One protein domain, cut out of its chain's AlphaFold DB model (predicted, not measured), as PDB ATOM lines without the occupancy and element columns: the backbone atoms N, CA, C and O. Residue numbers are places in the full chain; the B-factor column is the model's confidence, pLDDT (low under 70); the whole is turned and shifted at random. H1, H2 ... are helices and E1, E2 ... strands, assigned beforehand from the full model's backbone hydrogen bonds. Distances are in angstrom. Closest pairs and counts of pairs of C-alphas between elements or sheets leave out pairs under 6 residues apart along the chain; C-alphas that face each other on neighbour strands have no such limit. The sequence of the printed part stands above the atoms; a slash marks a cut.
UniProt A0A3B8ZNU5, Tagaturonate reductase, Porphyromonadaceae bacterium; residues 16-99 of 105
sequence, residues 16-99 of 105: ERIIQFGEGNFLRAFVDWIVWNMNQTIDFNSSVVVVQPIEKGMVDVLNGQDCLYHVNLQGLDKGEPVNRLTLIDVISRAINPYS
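What this domain is: This is residues 16 to 99 of the 105 residues of the protein "Tagaturonate reductase" of Porphyromonadaceae bacterium (UniProt A0A3B8ZNU5). A small parallel sheet of three strands, E1, E2 and E5, has helix H1 over one face, and a long hairpin, E3 and E4, reaches away as an arm that makes the longest axis. The arm's base packs on H1, its tip, residues 76 to 81, sticks out, and the short helix H2 covers edge strand E5 on the same face as H1. The printed part has 84 residues, with E1, H1, E2, H2, E3, E4 and E5 in chain order; the class is mixed, helices and strands. It is only just compact, close to loose, with a radius of gyration of the C-alphas of 13.8 A, and spans 47 by 28 by 19 A.

How they stand to each other: E1, residues 16 to 21, H1, residues 25 to 41, and E2, residues 46 to 51, form a strand-helix-strand unit, parallel neighbour strands with a helix between, whose crossover is right-handed. N 20 and O 49 are 2.8 A apart, within hydrogen-bond range. H1 is on the sheet, two layers, over E2 at a height of 9.3 A; their closest C-alphas, of Asn 39 and Ser 46, are 6.8 A apart. H2, residues 59 to 63, is over E5, residues 91 to 95, E2's other parallel neighbour, where N 95 and O 50 are 2.8 A apart. E3, residues 69 to 77, and E4, residues 80 to 88, are an antiparallel hairpin, with N 73 and O 84 2.9 A apart. The closest C-alphas of H1 and E3, of Ala 29 and Val 71, are 5.9 A apart. E4 runs on into E5 at 64 degrees. Every O i to N i+4 pair is within range in H2, and 11 of 13 in H1.

Where its parts are: E1 begins at C-alpha 16, (27.487, -41.862, 27.470). H1 is 23.2 A long, E3 22.8 A and E4 23.9 A. E5 ends at C-alpha 95, (26.097, -54.422, 23.320).

The domain as a whole: The C-alphas farthest apart, of Gly 79 and Ser 99, are 47.7 A apart. The printed part has no cut, no link is long, and no printed residue is under 70 in pLDDT.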
ATOM      1  N   GLU A  16      27.168 -41.202  28.745       98.31
ATOM      2  CA  GLU A  16      27.487 -41.862  27.470       98.31
ATOM      3  C   GLU A  16      27.698 -40.809  26.371       98.31
ATOM      4  O   GLU A  16      26.791 -40.040  26.052       98.31
ATOM      5  N   ARG A  17      28.917 -40.730  25.826       98.38
ATOM      6  CA  ARG A  17      29.297 -39.749  24.786       98.38
ATOM      7  C   ARG A  17      30.149 -40.347  23.669       98.38
ATOM      8  O   ARG A  17      30.419 -39.673  22.680       98.38
ATOM      9  N   ILE A  18      30.594 -41.590  23.837       98.56
ATOM     10  CA  ILE A  18      31.485 -42.294  22.917       98.56
ATOM     11  C   ILE A  18      30.856 -43.648  22.600       98.56
ATOM     12  O   ILE A  18      30.515 -44.396  23.514       98.56
ATOM     13  N   ILE A  19      30.746 -43.975  21.314       97.94
ATOM     14  CA  ILE A  19      30.443 -45.330  20.848       97.94
ATOM     15  C   ILE A  19      31.735 -45.920  20.290       97.94
ATOM     16  O   ILE A  19      32.382 -45.320  19.433       97.94
ATOM     17  N   GLN A  20      32.106 -47.094  20.786       98.25
ATOM     18  CA  GLN A  20      33.296 -47.825  20.378       98.25
ATOM     19  C   GLN A  20      32.899 -49.131  19.695       98.25
ATOM     20  O   GLN A  20      32.208 -49.956  20.284       98.25
ATOM     21  N   PHE A  21      33.395 -49.352  18.480       97.25
ATOM     22  CA  PHE A  21      33.269 -50.634  17.790       97.25
ATOM     23  C   PHE A  21      34.504 -51.485  18.082       97.25
ATOM     24  O   PHE A  21      35.618 -51.128  17.695       97.25
ATOM     25  N   GLY A  22      34.300 -52.607  18.770       96.38
ATOM     26  CA  GLY A  22      35.377 -53.457  19.262       96.38
ATOM     27  C   GLY A  22      35.593 -53.360  20.771       96.38
ATOM     28  O   GLY A  22      35.576 -52.296  21.383       96.38
ATOM     29  N   GLU A  23      35.853 -54.513  21.368       96.00
ATOM     30  CA  GLU A  23      36.000 -54.708  22.810       96.00
ATOM     31  C   GLU A  23      37.370 -55.305  23.194       96.00
ATOM     32  O   GLU A  23      37.617 -55.724  24.328       96.00
ATOM     33  N   GLY A  24      38.281 -55.361  22.220       96.12
ATOM     34  CA  GLY A  24      39.594 -55.972  22.359       96.12
ATOM     35  C   GLY A  24      40.503 -55.274  23.376       96.12
ATOM     36  O   GLY A  24      40.305 -54.127  23.775       96.12
ATOM     37  N   ASN A  25      41.569 -55.975  23.764       96.75
ATOM     38  CA  ASN A  25      42.512 -55.506  24.782       96.75
ATOM     39  C   ASN A  25      43.174 -54.168  24.434       96.75
ATOM     40  O   ASN A  25      43.420 -53.380  25.337       96.75
ATOM     41  N   PHE A  26      43.451 -53.902  23.153       96.94
ATOM     42  CA  PHE A  26      44.085 -52.649  22.743       96.94
ATOM     43  C   PHE A  26      43.217 -51.434  23.081       96.94
ATOM     44  O   PHE A  26      43.691 -50.511  23.731       96.94
ATOM     45  N   LEU A  27      41.934 -51.460  22.708       97.69
ATOM     46  CA  LEU A  27      41.011 -50.363  23.001       97.69
ATOM     47  C   LEU A  27      40.857 -50.171  24.515       97.69
ATOM     48  O   LEU A  27      41.029 -49.059  25.009       97.69
ATOM     49  N   ARG A  28      40.708 -51.275  25.258       97.62
ATOM     50  CA  ARG A  28      40.584 -51.254  26.723       97.62
ATOM     51  C   ARG A  28      41.822 -50.753  27.461       97.62
ATOM     52  O   ARG A  28      41.686 -50.098  28.494       97.62
ATOM     53  N   ALA A  29      43.017 -51.075  26.971       97.56
ATOM     54  CA  ALA A  29      44.281 -50.693  27.601       97.56
ATOM     55  C   ALA A  29      44.807 -49.326  27.139       97.56
ATOM     56  O   ALA A  29      45.656 -48.753  27.816       97.56
ATOM     57  N   PHE A  30      44.328 -48.816  26.002       97.00
ATOM     58  CA  PHE A  30      44.827 -47.585  25.395       97.00
ATOM     59  C   PHE A  30      43.751 -46.497  25.328       97.00
ATOM     60  O   PHE A  30      43.854 -45.495  26.029       97.00
ATOM     61  N   VAL A  31      42.700 -46.695  24.528       98.06
ATOM     62  CA  VAL A  31      41.669 -45.672  24.278       98.06
ATOM     63  C   VAL A  31      40.829 -45.423  25.527       98.06
ATOM     64  O   VAL A  31      40.740 -44.290  25.996       98.06
ATOM     65  N   ASP A  32      40.284 -46.482  26.120       98.31
ATOM     66  CA  ASP A  32      39.456 -46.379  27.323       98.31
ATOM     67  C   ASP A  32      40.267 -45.850  28.520       98.31
ATOM     68  O   ASP A  32      39.755 -45.087  29.343       98.31
ATOM     69  N   TRP A  33      41.564 -46.176  28.595       98.12
ATOM     70  CA  TRP A  33      42.468 -45.618  29.605       98.12
ATOM     71  C   TRP A  33      42.666 -44.104  29.438       98.12
ATOM     72  O   TRP A  33      42.692 -43.378  30.433       98.12
ATOM     73  N   ILE A  34      42.753 -43.601  28.198       98.31
ATOM     74  CA  ILE A  34      42.813 -42.157  27.921       98.31
ATOM     75  C   ILE A  34      41.523 -41.474  28.387       98.31
ATOM     76  O   ILE A  34      41.599 -40.465  29.088       98.31
ATOM     77  N   VAL A  35      40.349 -42.036  28.074       98.56
ATOM     78  CA  VAL A  35      39.053 -41.498  28.535       98.56
ATOM     79  C   VAL A  35      38.989 -41.472  30.063       98.56
ATOM     80  O   VAL A  35      38.618 -40.457  30.654       98.56
ATOM     81  N   TRP A  36      39.417 -42.556  30.717       98.50
ATOM     82  CA  TRP A  36      39.500 -42.624  32.175       98.50
ATOM     83  C   TRP A  36      40.399 -41.525  32.745       98.50
ATOM     84  O   TRP A  36      39.993 -40.819  33.670       98.50
ATOM     85  N   ASN A  37      41.586 -41.332  32.164       98.12
ATOM     86  CA  ASN A  37      42.539 -40.311  32.583       98.12
ATOM     87  C   ASN A  37      41.963 -38.895  32.409       98.12
ATOM     88  O   ASN A  37      42.062 -38.066  33.313       98.12
ATOM     89  N   MET A  38      41.279 -38.624  31.295       98.56
ATOM     90  CA  MET A  38      40.597 -37.346  31.064       98.56
ATOM     91  C   MET A  38      39.478 -37.093  32.087       98.56
ATOM     92  O   MET A  38      39.347 -35.976  32.587       98.56
ATOM     93  N   ASN A  39      38.715 -38.122  32.470       98.12
ATOM     94  CA  ASN A  39      37.733 -38.004  33.554       98.12
ATOM     95  C   ASN A  39      38.402 -37.684  34.904       98.12
ATOM     96  O   ASN A  39      37.818 -36.957  35.704       98.12
ATOM     97  N   GLN A  40      39.617 -38.189  35.162       96.50
ATOM     98  CA  GLN A  40      40.337 -37.916  36.415       96.50
ATOM     99  C   GLN A  40      41.017 -36.541  36.452       96.50
ATOM    100  O   GLN A  40      41.182 -35.977  37.531       96.50
ATOM    101  N   THR A  41      41.459 -36.021  35.306       98.00
ATOM    102  CA  THR A  41      42.363 -34.858  35.256       98.00
ATOM    103  C   THR A  41      41.684 -33.561  34.846       98.00
ATOM    104  O   THR A  41      42.112 -32.498  35.290       98.00
ATOM    105  N   ILE A  42      40.641 -33.631  34.015       97.81
ATOM    106  CA  ILE A  42      40.000 -32.448  33.420       97.81
ATOM    107  C   ILE A  42      38.465 -32.508  33.449       97.81
ATOM    108  O   ILE A  42      37.818 -31.782  32.700       97.81
ATOM    109  N   ASP A  43      37.887 -33.381  34.281       95.56
ATOM    110  CA  ASP A  43      36.434 -33.558  34.440       95.56
ATOM    111  C   ASP A  43      35.685 -33.752  33.105       95.56
ATOM    112  O   ASP A  43      34.626 -33.185  32.842       95.56
ATOM    113  N   PHE A  44      36.254 -34.575  32.216       98.19
ATOM    114  CA  PHE A  44      35.679 -34.817  30.889       98.19
ATOM    115  C   PHE A  44      34.274 -35.457  30.930       98.19
ATOM    116  O   PHE A  44      33.524 -35.352  29.954       98.19
ATOM    117  N   ASN A  45      33.907 -36.089  32.053       98.06
ATOM    118  CA  ASN A  45      32.608 -36.699  32.349       98.06
ATOM    119  C   ASN A  45      32.009 -37.484  31.166       98.06
ATOM    120  O   ASN A  45      30.893 -37.215  30.712       98.06
ATOM    121  N   SER A  46      32.782 -38.431  30.632       98.50
ATOM    122  CA  SER A  46      32.376 -39.221  29.469       98.50
ATOM    123  C   SER A  46      32.527 -40.719  29.703       98.50
ATOM    124  O   SER A  46      33.525 -41.183  30.253       98.50
ATOM    125  N   SER A  47      31.530 -41.465  29.242       98.56
ATOM    126  CA  SER A  47      31.490 -42.923  29.217       98.56
ATOM    127  C   SER A  47      31.455 -43.452  27.787       98.56
ATOM    128  O   SER A  47      31.005 -42.772  26.857       98.56
ATOM    129  N   VAL A  48      31.908 -44.696  27.652       98.75
ATOM    130  CA  VAL A  48      31.980 -45.456  26.405       98.75
ATOM    131  C   VAL A  48      30.871 -46.506  26.387       98.75
ATOM    132  O   VAL A  48      30.666 -47.218  27.374       98.75
ATOM    133  N   VAL A  49      30.154 -46.598  25.272       98.44
ATOM    134  CA  VAL A  49      29.287 -47.729  24.928       98.44
ATOM    135  C   VAL A  49      30.052 -48.596  23.941       98.44
ATOM    136  O   VAL A  49      30.484 -48.111  22.895       98.44
ATOM    137  N   VAL A  50      30.244 -49.869  24.269       98.44
ATOM    138  CA  VAL A  50      30.983 -50.802  23.411       98.44
ATOM    139  C   VAL A  50      30.012 -51.608  22.561       98.44
ATOM    140  O   VAL A  50      29.056 -52.169  23.083       98.44
ATOM    141  N   VAL A  51      30.282 -51.715  21.264       98.19
ATOM    142  CA  VAL A  51      29.540 -52.549  20.317       98.19
ATOM    143  C   VAL A  51      30.453 -53.667  19.829       98.19
ATOM    144  O   VAL A  51      31.538 -53.414  19.296       98.19
ATOM    145  N   GLN A  52      30.011 -54.911  20.011       97.00
ATOM    146  CA  GLN A  52      30.740 -56.093  19.556       97.00
ATOM    147  C   GLN A  52      30.799 -56.139  18.016       97.00
ATOM    148  O   GLN A  52      29.753 -56.052  17.374       97.00
ATOM    149  N   PRO A  53      31.976 -56.327  17.395       96.25
ATOM    150  CA  PRO A  53      32.129 -56.292  15.944       96.25
ATOM    151  C   PRO A  53      31.978 -57.667  15.272       96.25
ATOM    152  O   PRO A  53      31.979 -57.739  14.047       96.25
ATOM    153  N   ILE A  54      31.911 -58.756  16.046       95.88
ATOM    154  CA  ILE A  54      31.792 -60.145  15.565       95.88
ATOM    155  C   ILE A  54      30.766 -60.917  16.398       95.88
ATOM    156  O   ILE A  54      30.504 -60.547  17.533       95.88
ATOM    157  N   GLU A  55      30.204 -62.009  15.877       93.31
ATOM    158  CA  GLU A  55      29.133 -62.765  16.558       93.31
ATOM    159  C   GLU A  55      29.563 -63.341  17.922       93.31
ATOM    160  O   GLU A  55      28.809 -63.303  18.894       93.31
ATOM    161  N   LYS A  56      30.805 -63.839  18.010       94.00
ATOM    162  CA  LYS A  56      31.384 -64.468  19.209       94.00
ATOM    163  C   LYS A  56      32.483 -63.596  19.818       94.00
ATOM    164  O   LYS A  56      33.666 -63.899  19.665       94.00
ATOM    165  N   GLY A  57      32.091 -62.506  20.465       93.12
ATOM    166  CA  GLY A  57      32.998 -61.633  21.211       93.12
ATOM    167  C   GLY A  57      32.907 -61.820  22.727       93.12
ATOM    168  O   GLY A  57      32.524 -62.883  23.216       93.12
ATOM    169  N   MET A  58      33.304 -60.790  23.477       94.12
ATOM    170  CA  MET A  58      33.427 -60.848  24.946       94.12
ATOM    171  C   MET A  58      32.517 -59.869  25.701       94.12
ATOM    172  O   MET A  58      32.752 -59.606  26.883       94.12
ATOM    173  N   VAL A  59      31.475 -59.323  25.066       95.94
ATOM    174  CA  VAL A  59      30.599 -58.341  25.735       95.94
ATOM    175  C   VAL A  59      29.857 -58.921  26.936       95.94
ATOM    176  O   VAL A  59      29.703 -58.221  27.931       95.94
ATOM    177  N   ASP A  60      29.501 -60.209  26.921       95.31
ATOM    178  CA  ASP A  60      28.889 -60.873  28.081       95.31
ATOM    179  C   ASP A  60      29.855 -60.964  29.271       95.31
ATOM    180  O   ASP A  60      29.448 -60.789  30.419       95.31
ATOM    181  N   VAL A  61      31.153 -61.161  29.010       94.44
ATOM    182  CA  VAL A  61      32.195 -61.156  30.052       94.44
ATOM    183  C   VAL A  61      32.348 -59.755  30.644       94.44
ATOM    184  O   VAL A  61      32.446 -59.613  31.861       94.44
ATOM    185  N   LEU A  62      32.340 -58.716  29.800       96.56
ATOM    186  CA  LEU A  62      32.377 -57.328  30.263       96.56
ATOM    187  C   LEU A  62      31.148 -56.996  31.110       96.56
ATOM    188  O   LEU A  62      31.293 -56.511  32.230       96.56
ATOM    189  N   ASN A  63      29.951 -57.288  30.604       96.94
ATOM    190  CA  ASN A  63      28.695 -57.024  31.303       96.94
ATOM    191  C   ASN A  63      28.598 -57.802  32.625       96.94
ATOM    192  O   ASN A  63      28.097 -57.262  33.607       96.94
ATOM    193  N   GLY A  64      29.139 -59.024  32.692       96.19
ATOM    194  CA  GLY A  64      29.200 -59.822  33.921       96.19
ATOM    195  C   GLY A  64      30.019 -59.189  35.056       96.19
ATOM    196  O   GLY A  64      29.874 -59.598  36.204       96.19
ATOM    197  N   GLN A  65      30.847 -58.183  34.756       96.44
ATOM    198  CA  GLN A  65      31.604 -57.400  35.737       96.44
ATOM    199  C   GLN A  65      31.143 -55.933  35.819       96.44
ATOM    200  O   GLN A  65      31.931 -55.057  36.175       96.44
ATOM    201  N   ASP A  66      29.897 -55.629  35.441       97.56
ATOM    202  CA  ASP A  66      29.375 -54.256  35.313       97.56
ATOM    203  C   ASP A  66      30.253 -53.355  34.416       97.56
ATOM    204  O   ASP A  66      30.425 -52.157  34.672       97.56
ATOM    205  N   CYS A  67      30.864 -53.962  33.394       97.81
ATOM    206  CA  CYS A  67      31.850 -53.369  32.489       97.81
ATOM    207  C   CYS A  67      33.114 -52.816  33.171       97.81
ATOM    208  O   CYS A  67      33.884 -52.079  32.552       97.81
ATOM    209  N   LEU A  68      33.370 -53.211  34.418       97.75
ATOM    210  CA  LEU A  68      34.578 -52.866  35.151       97.75
ATOM    211  C   LEU A  68      35.710 -53.839  34.826       97.75
ATOM    212  O   LEU A  68      35.524 -55.057  34.731       97.75
ATOM    213  N   TYR A  69      36.923 -53.308  34.730       97.38
ATOM    214  CA  TYR A  69      38.134 -54.101  34.546       97.38
ATOM    215  C   TYR A  69      39.358 -53.348  35.064       97.38
ATOM    216  O   TYR A  69      39.295 -52.164  35.385       97.38
ATOM    217  N   HIS A  70      40.490 -54.045  35.151       97.25
ATOM    218  CA  HIS A  70      41.758 -53.429  35.526       97.25
ATOM    219  C   HIS A  70      42.685 -53.340  34.320       97.25
ATOM    220  O   HIS A  70      42.816 -54.299  33.559       97.25
ATOM    221  N   VAL A  71      43.378 -52.212  34.193       97.81
ATOM    222  CA  VAL A  71      44.567 -52.084  33.346       97.81
ATOM    223  C   VAL A  71      45.792 -52.269  34.228       97.81
ATOM    224  O   VAL A  71      45.906 -51.618  35.268       97.81
ATOM    225  N   ASN A  72      46.700 -53.155  33.817       97.06
ATOM    226  CA  ASN A  72      48.003 -53.305  34.452       97.06
ATOM    227  C   ASN A  72      49.073 -52.559  33.651       97.06
ATOM    228  O   ASN A  72      49.446 -53.002  32.566       97.06
ATOM    229  N   LEU A  73      49.580 -51.451  34.190       95.00
ATOM    230  CA  LEU A  73      50.750 -50.776  33.642       95.00
ATOM    231  C   LEU A  73      52.006 -51.429  34.218       95.00
ATOM    232  O   LEU A  73      52.357 -51.188  35.376       95.00
ATOM    233  N   GLN A  74      52.669 -52.248  33.406       96.62
ATOM    234  CA  GLN A  74      53.876 -52.972  33.790       96.62
ATOM    235  C   GLN A  74      55.013 -52.695  32.807       96.62
ATOM    236  O   GLN A  74      54.830 -52.812  31.597       96.62
ATOM    237  N   GLY A  75      56.193 -52.339  33.315       95.75
ATOM    238  CA  GLY A  75      57.349 -52.029  32.477       95.75
ATOM    239  C   GLY A  75      58.437 -51.271  33.228       95.75
ATOM    240  O   GLY A  75      58.569 -51.414  34.442       95.75
ATOM    241  N   LEU A  76      59.202 -50.461  32.498       96.50
ATOM    242  CA  LEU A  76      60.192 -49.538  33.048       96.50
ATOM    243  C   LEU A  76      59.743 -48.102  32.764       96.50
ATOM    244  O   LEU A  76      59.541 -47.746  31.605       96.50
ATOM    245  N   ASP A  77      59.623 -47.280  33.802       92.50
ATOM    246  CA  ASP A  77      59.407 -45.836  33.687       92.50
ATOM    247  C   ASP A  77      60.631 -45.116  34.253       92.50
ATOM    248  O   ASP A  77      61.000 -45.312  35.408       92.50
ATOM    249  N   LYS A  78      61.315 -44.327  33.416       94.56
ATOM    250  CA  LYS A  78      62.568 -43.629  33.771       94.56
ATOM    251  C   LYS A  78      63.637 -44.540  34.402       94.56
ATOM    252  O   LYS A  78      64.416 -44.098  35.239       94.56
ATOM    253  N   GLY A  79      63.689 -45.800  33.965       95.19
ATOM    254  CA  GLY A  79      64.638 -46.805  34.454       95.19
ATOM    255  C   GLY A  79      64.167 -47.589  35.680       95.19
ATOM    256  O   GLY A  79      64.786 -48.597  36.005       95.19
ATOM    257  N   GLU A  80      63.052 -47.201  36.303       96.75
ATOM    258  CA  GLU A  80      62.498 -47.887  37.468       96.75
ATOM    259  C   GLU A  80      61.385 -48.869  37.066       96.75
ATOM    260  O   GLU A  80      60.520 -48.523  36.252       96.75
ATOM    261  N   PRO A  81      61.356 -50.091  37.629       97.00
ATOM    262  CA  PRO A  81      60.253 -51.019  37.427       97.00
ATOM    263  C   PRO A  81      58.927 -50.436  37.916       97.00
ATOM    264  O   PRO A  81      58.782 -50.040  39.072       97.00
ATOM    265  N   VAL A  82      57.922 -50.461  37.047       96.62
ATOM    266  CA  VAL A  82      56.539 -50.126  37.387       96.62
ATOM    267  C   VAL A  82      55.645 -51.347  37.216       96.62
ATOM    268  O   VAL A  82      55.818 -52.145  36.297       96.62
ATOM    269  N   ASN A  83      54.693 -51.498  38.133       97.06
ATOM    270  CA  ASN A  83      53.632 -52.499  38.096       97.06
ATOM    271  C   ASN A  83      52.425 -51.922  38.844       97.06
ATOM    272  O   ASN A  83      52.406 -51.898  40.077       97.06
ATOM    273  N   ARG A  84      51.464 -51.359  38.109       95.50
ATOM    274  CA  ARG A  84      50.326 -50.632  38.678       95.50
ATOM    275  C   ARG A  84      49.019 -51.098  38.062       95.50
ATOM    276  O   ARG A  84      48.774 -50.897  36.876       95.50
ATOM    277  N   LEU A  85      48.140 -51.610  38.916       96.12
ATOM    278  CA  LEU A  85      46.757 -51.903  38.570       96.12
ATOM    279  C   LEU A  85      45.897 -50.651  38.746       96.12
ATOM    280  O   LEU A  85      45.903 -50.029  39.805       96.12
ATOM    281  N   THR A  86      45.146 -50.306  37.706       96.88
ATOM    282  CA  THR A  86      44.189 -49.196  37.707       96.88
ATOM    283  C   THR A  86      42.810 -49.744  37.376       96.88
ATOM    284  O   THR A  86      42.656 -50.401  36.348       96.88
ATOM    285  N   LEU A  87      41.824 -49.496  38.242       97.56
ATOM    286  CA  LEU A  87      40.423 -49.806  37.957       97.56
ATOM    287  C   LEU A  87      39.899 -48.826  36.905       97.56
ATOM    288  O   LEU A  87      39.922 -47.617  37.128       97.56
ATOM    289  N   ILE A  88      39.416 -49.359  35.787       98.19
ATOM    290  CA  ILE A  88      38.773 -48.596  34.724       98.19
ATOM    291  C   ILE A  88      37.259 -48.773  34.830       98.19
ATOM    292  O   ILE A  88      36.758 -49.896  34.905       98.19
ATOM    293  N   ASP A  89      36.546 -47.649  34.842       97.94
ATOM    294  CA  ASP A  89      35.101 -47.557  35.076       97.94
ATOM    295  C   ASP A  89      34.355 -46.743  34.002       97.94
ATOM    296  O   ASP A  89      33.216 -46.325  34.214       97.94
ATOM    297  N   VAL A  90      34.988 -46.509  32.845       98.50
ATOM    298  CA  VAL A  90      34.428 -45.648  31.790       98.50
ATOM    299  C   VAL A  90      33.476 -46.362  30.840       98.50
ATOM    300  O   VAL A  90      32.633 -45.696  30.238       98.50
ATOM    301  N   ILE A  91      33.552 -47.691  30.720       98.44
ATOM    302  CA  ILE A  91      32.580 -48.446  29.926       98.44
ATOM    303  C   ILE A  91      31.272 -48.523  30.719       98.44
ATOM    304  O   ILE A  91      31.228 -49.001  31.852       98.44
ATOM    305  N   SER A  92      30.212 -48.010  30.109       97.94
ATOM    306  CA  SER A  92      28.868 -47.942  30.691       97.94
ATOM    307  C   SER A  92      28.097 -49.244  30.491       97.94
ATOM    308  O   SER A  92      27.500 -49.763  31.432       97.94
ATOM    309  N   ARG A  93      28.141 -49.768  29.265       97.38
ATOM    310  CA  ARG A  93      27.521 -51.019  28.829       97.38
ATOM    311  C   ARG A  93      28.199 -51.537  27.565       97.38
ATOM    312  O   ARG A  93      28.785 -50.762  26.801       97.38
ATOM    313  N   ALA A  94      28.093 -52.842  27.341       97.88
ATOM    314  CA  ALA A  94      28.555 -53.495  26.126       97.88
ATOM    315  C   ALA A  94      27.387 -54.205  25.422       97.88
ATOM    316  O   ALA A  94      26.635 -54.952  26.043       97.88
ATOM    317  N   ILE A  95      27.231 -53.969  24.124       98.06
ATOM    318  CA  ILE A  95      26.097 -54.422  23.320       98.06
ATOM    319  C   ILE A  95      26.571 -55.503  22.353       98.06
ATOM    320  O   ILE A  95      27.565 -55.334  21.640       98.06
ATOM    321  N   ASN A  96      25.830 -56.612  22.308       97.56
ATOM    322  CA  ASN A  96      25.954 -57.613  21.257       97.56
ATOM    323  C   ASN A  96      24.905 -57.321  20.166       97.56
ATOM    324  O   ASN A  96      23.745 -57.699  20.343       97.56
ATOM    325  N   PRO A  97      25.267 -56.694  19.032       96.94
ATOM    326  CA  PRO A  97      24.291 -56.350  18.000       96.94
ATOM    327  C   PRO A  97      23.718 -57.587  17.288       96.94
ATOM    328  O   PRO A  97      22.671 -57.489  16.658       96.94
ATOM    329  N   TYR A  98      24.360 -58.756  17.400       95.38
ATOM    330  CA  TYR A  98      23.899 -59.999  16.770       95.38
ATOM    331  C   TYR A  98      22.741 -60.657  17.525       95.38
ATOM    332  O   TYR A  98      21.940 -61.361  16.919       95.38
ATOM    333  N   SER A  99      22.643 -60.438  18.840       95.12
ATOM    334  CA  SER A  99      21.548 -60.959  19.670       95.12
ATOM    335  C   SER A  99      20.587 -59.876  20.157       95.12
ATOM    336  O   SER A  99      19.460 -60.191  20.533       95.12
TER     337      SER A  99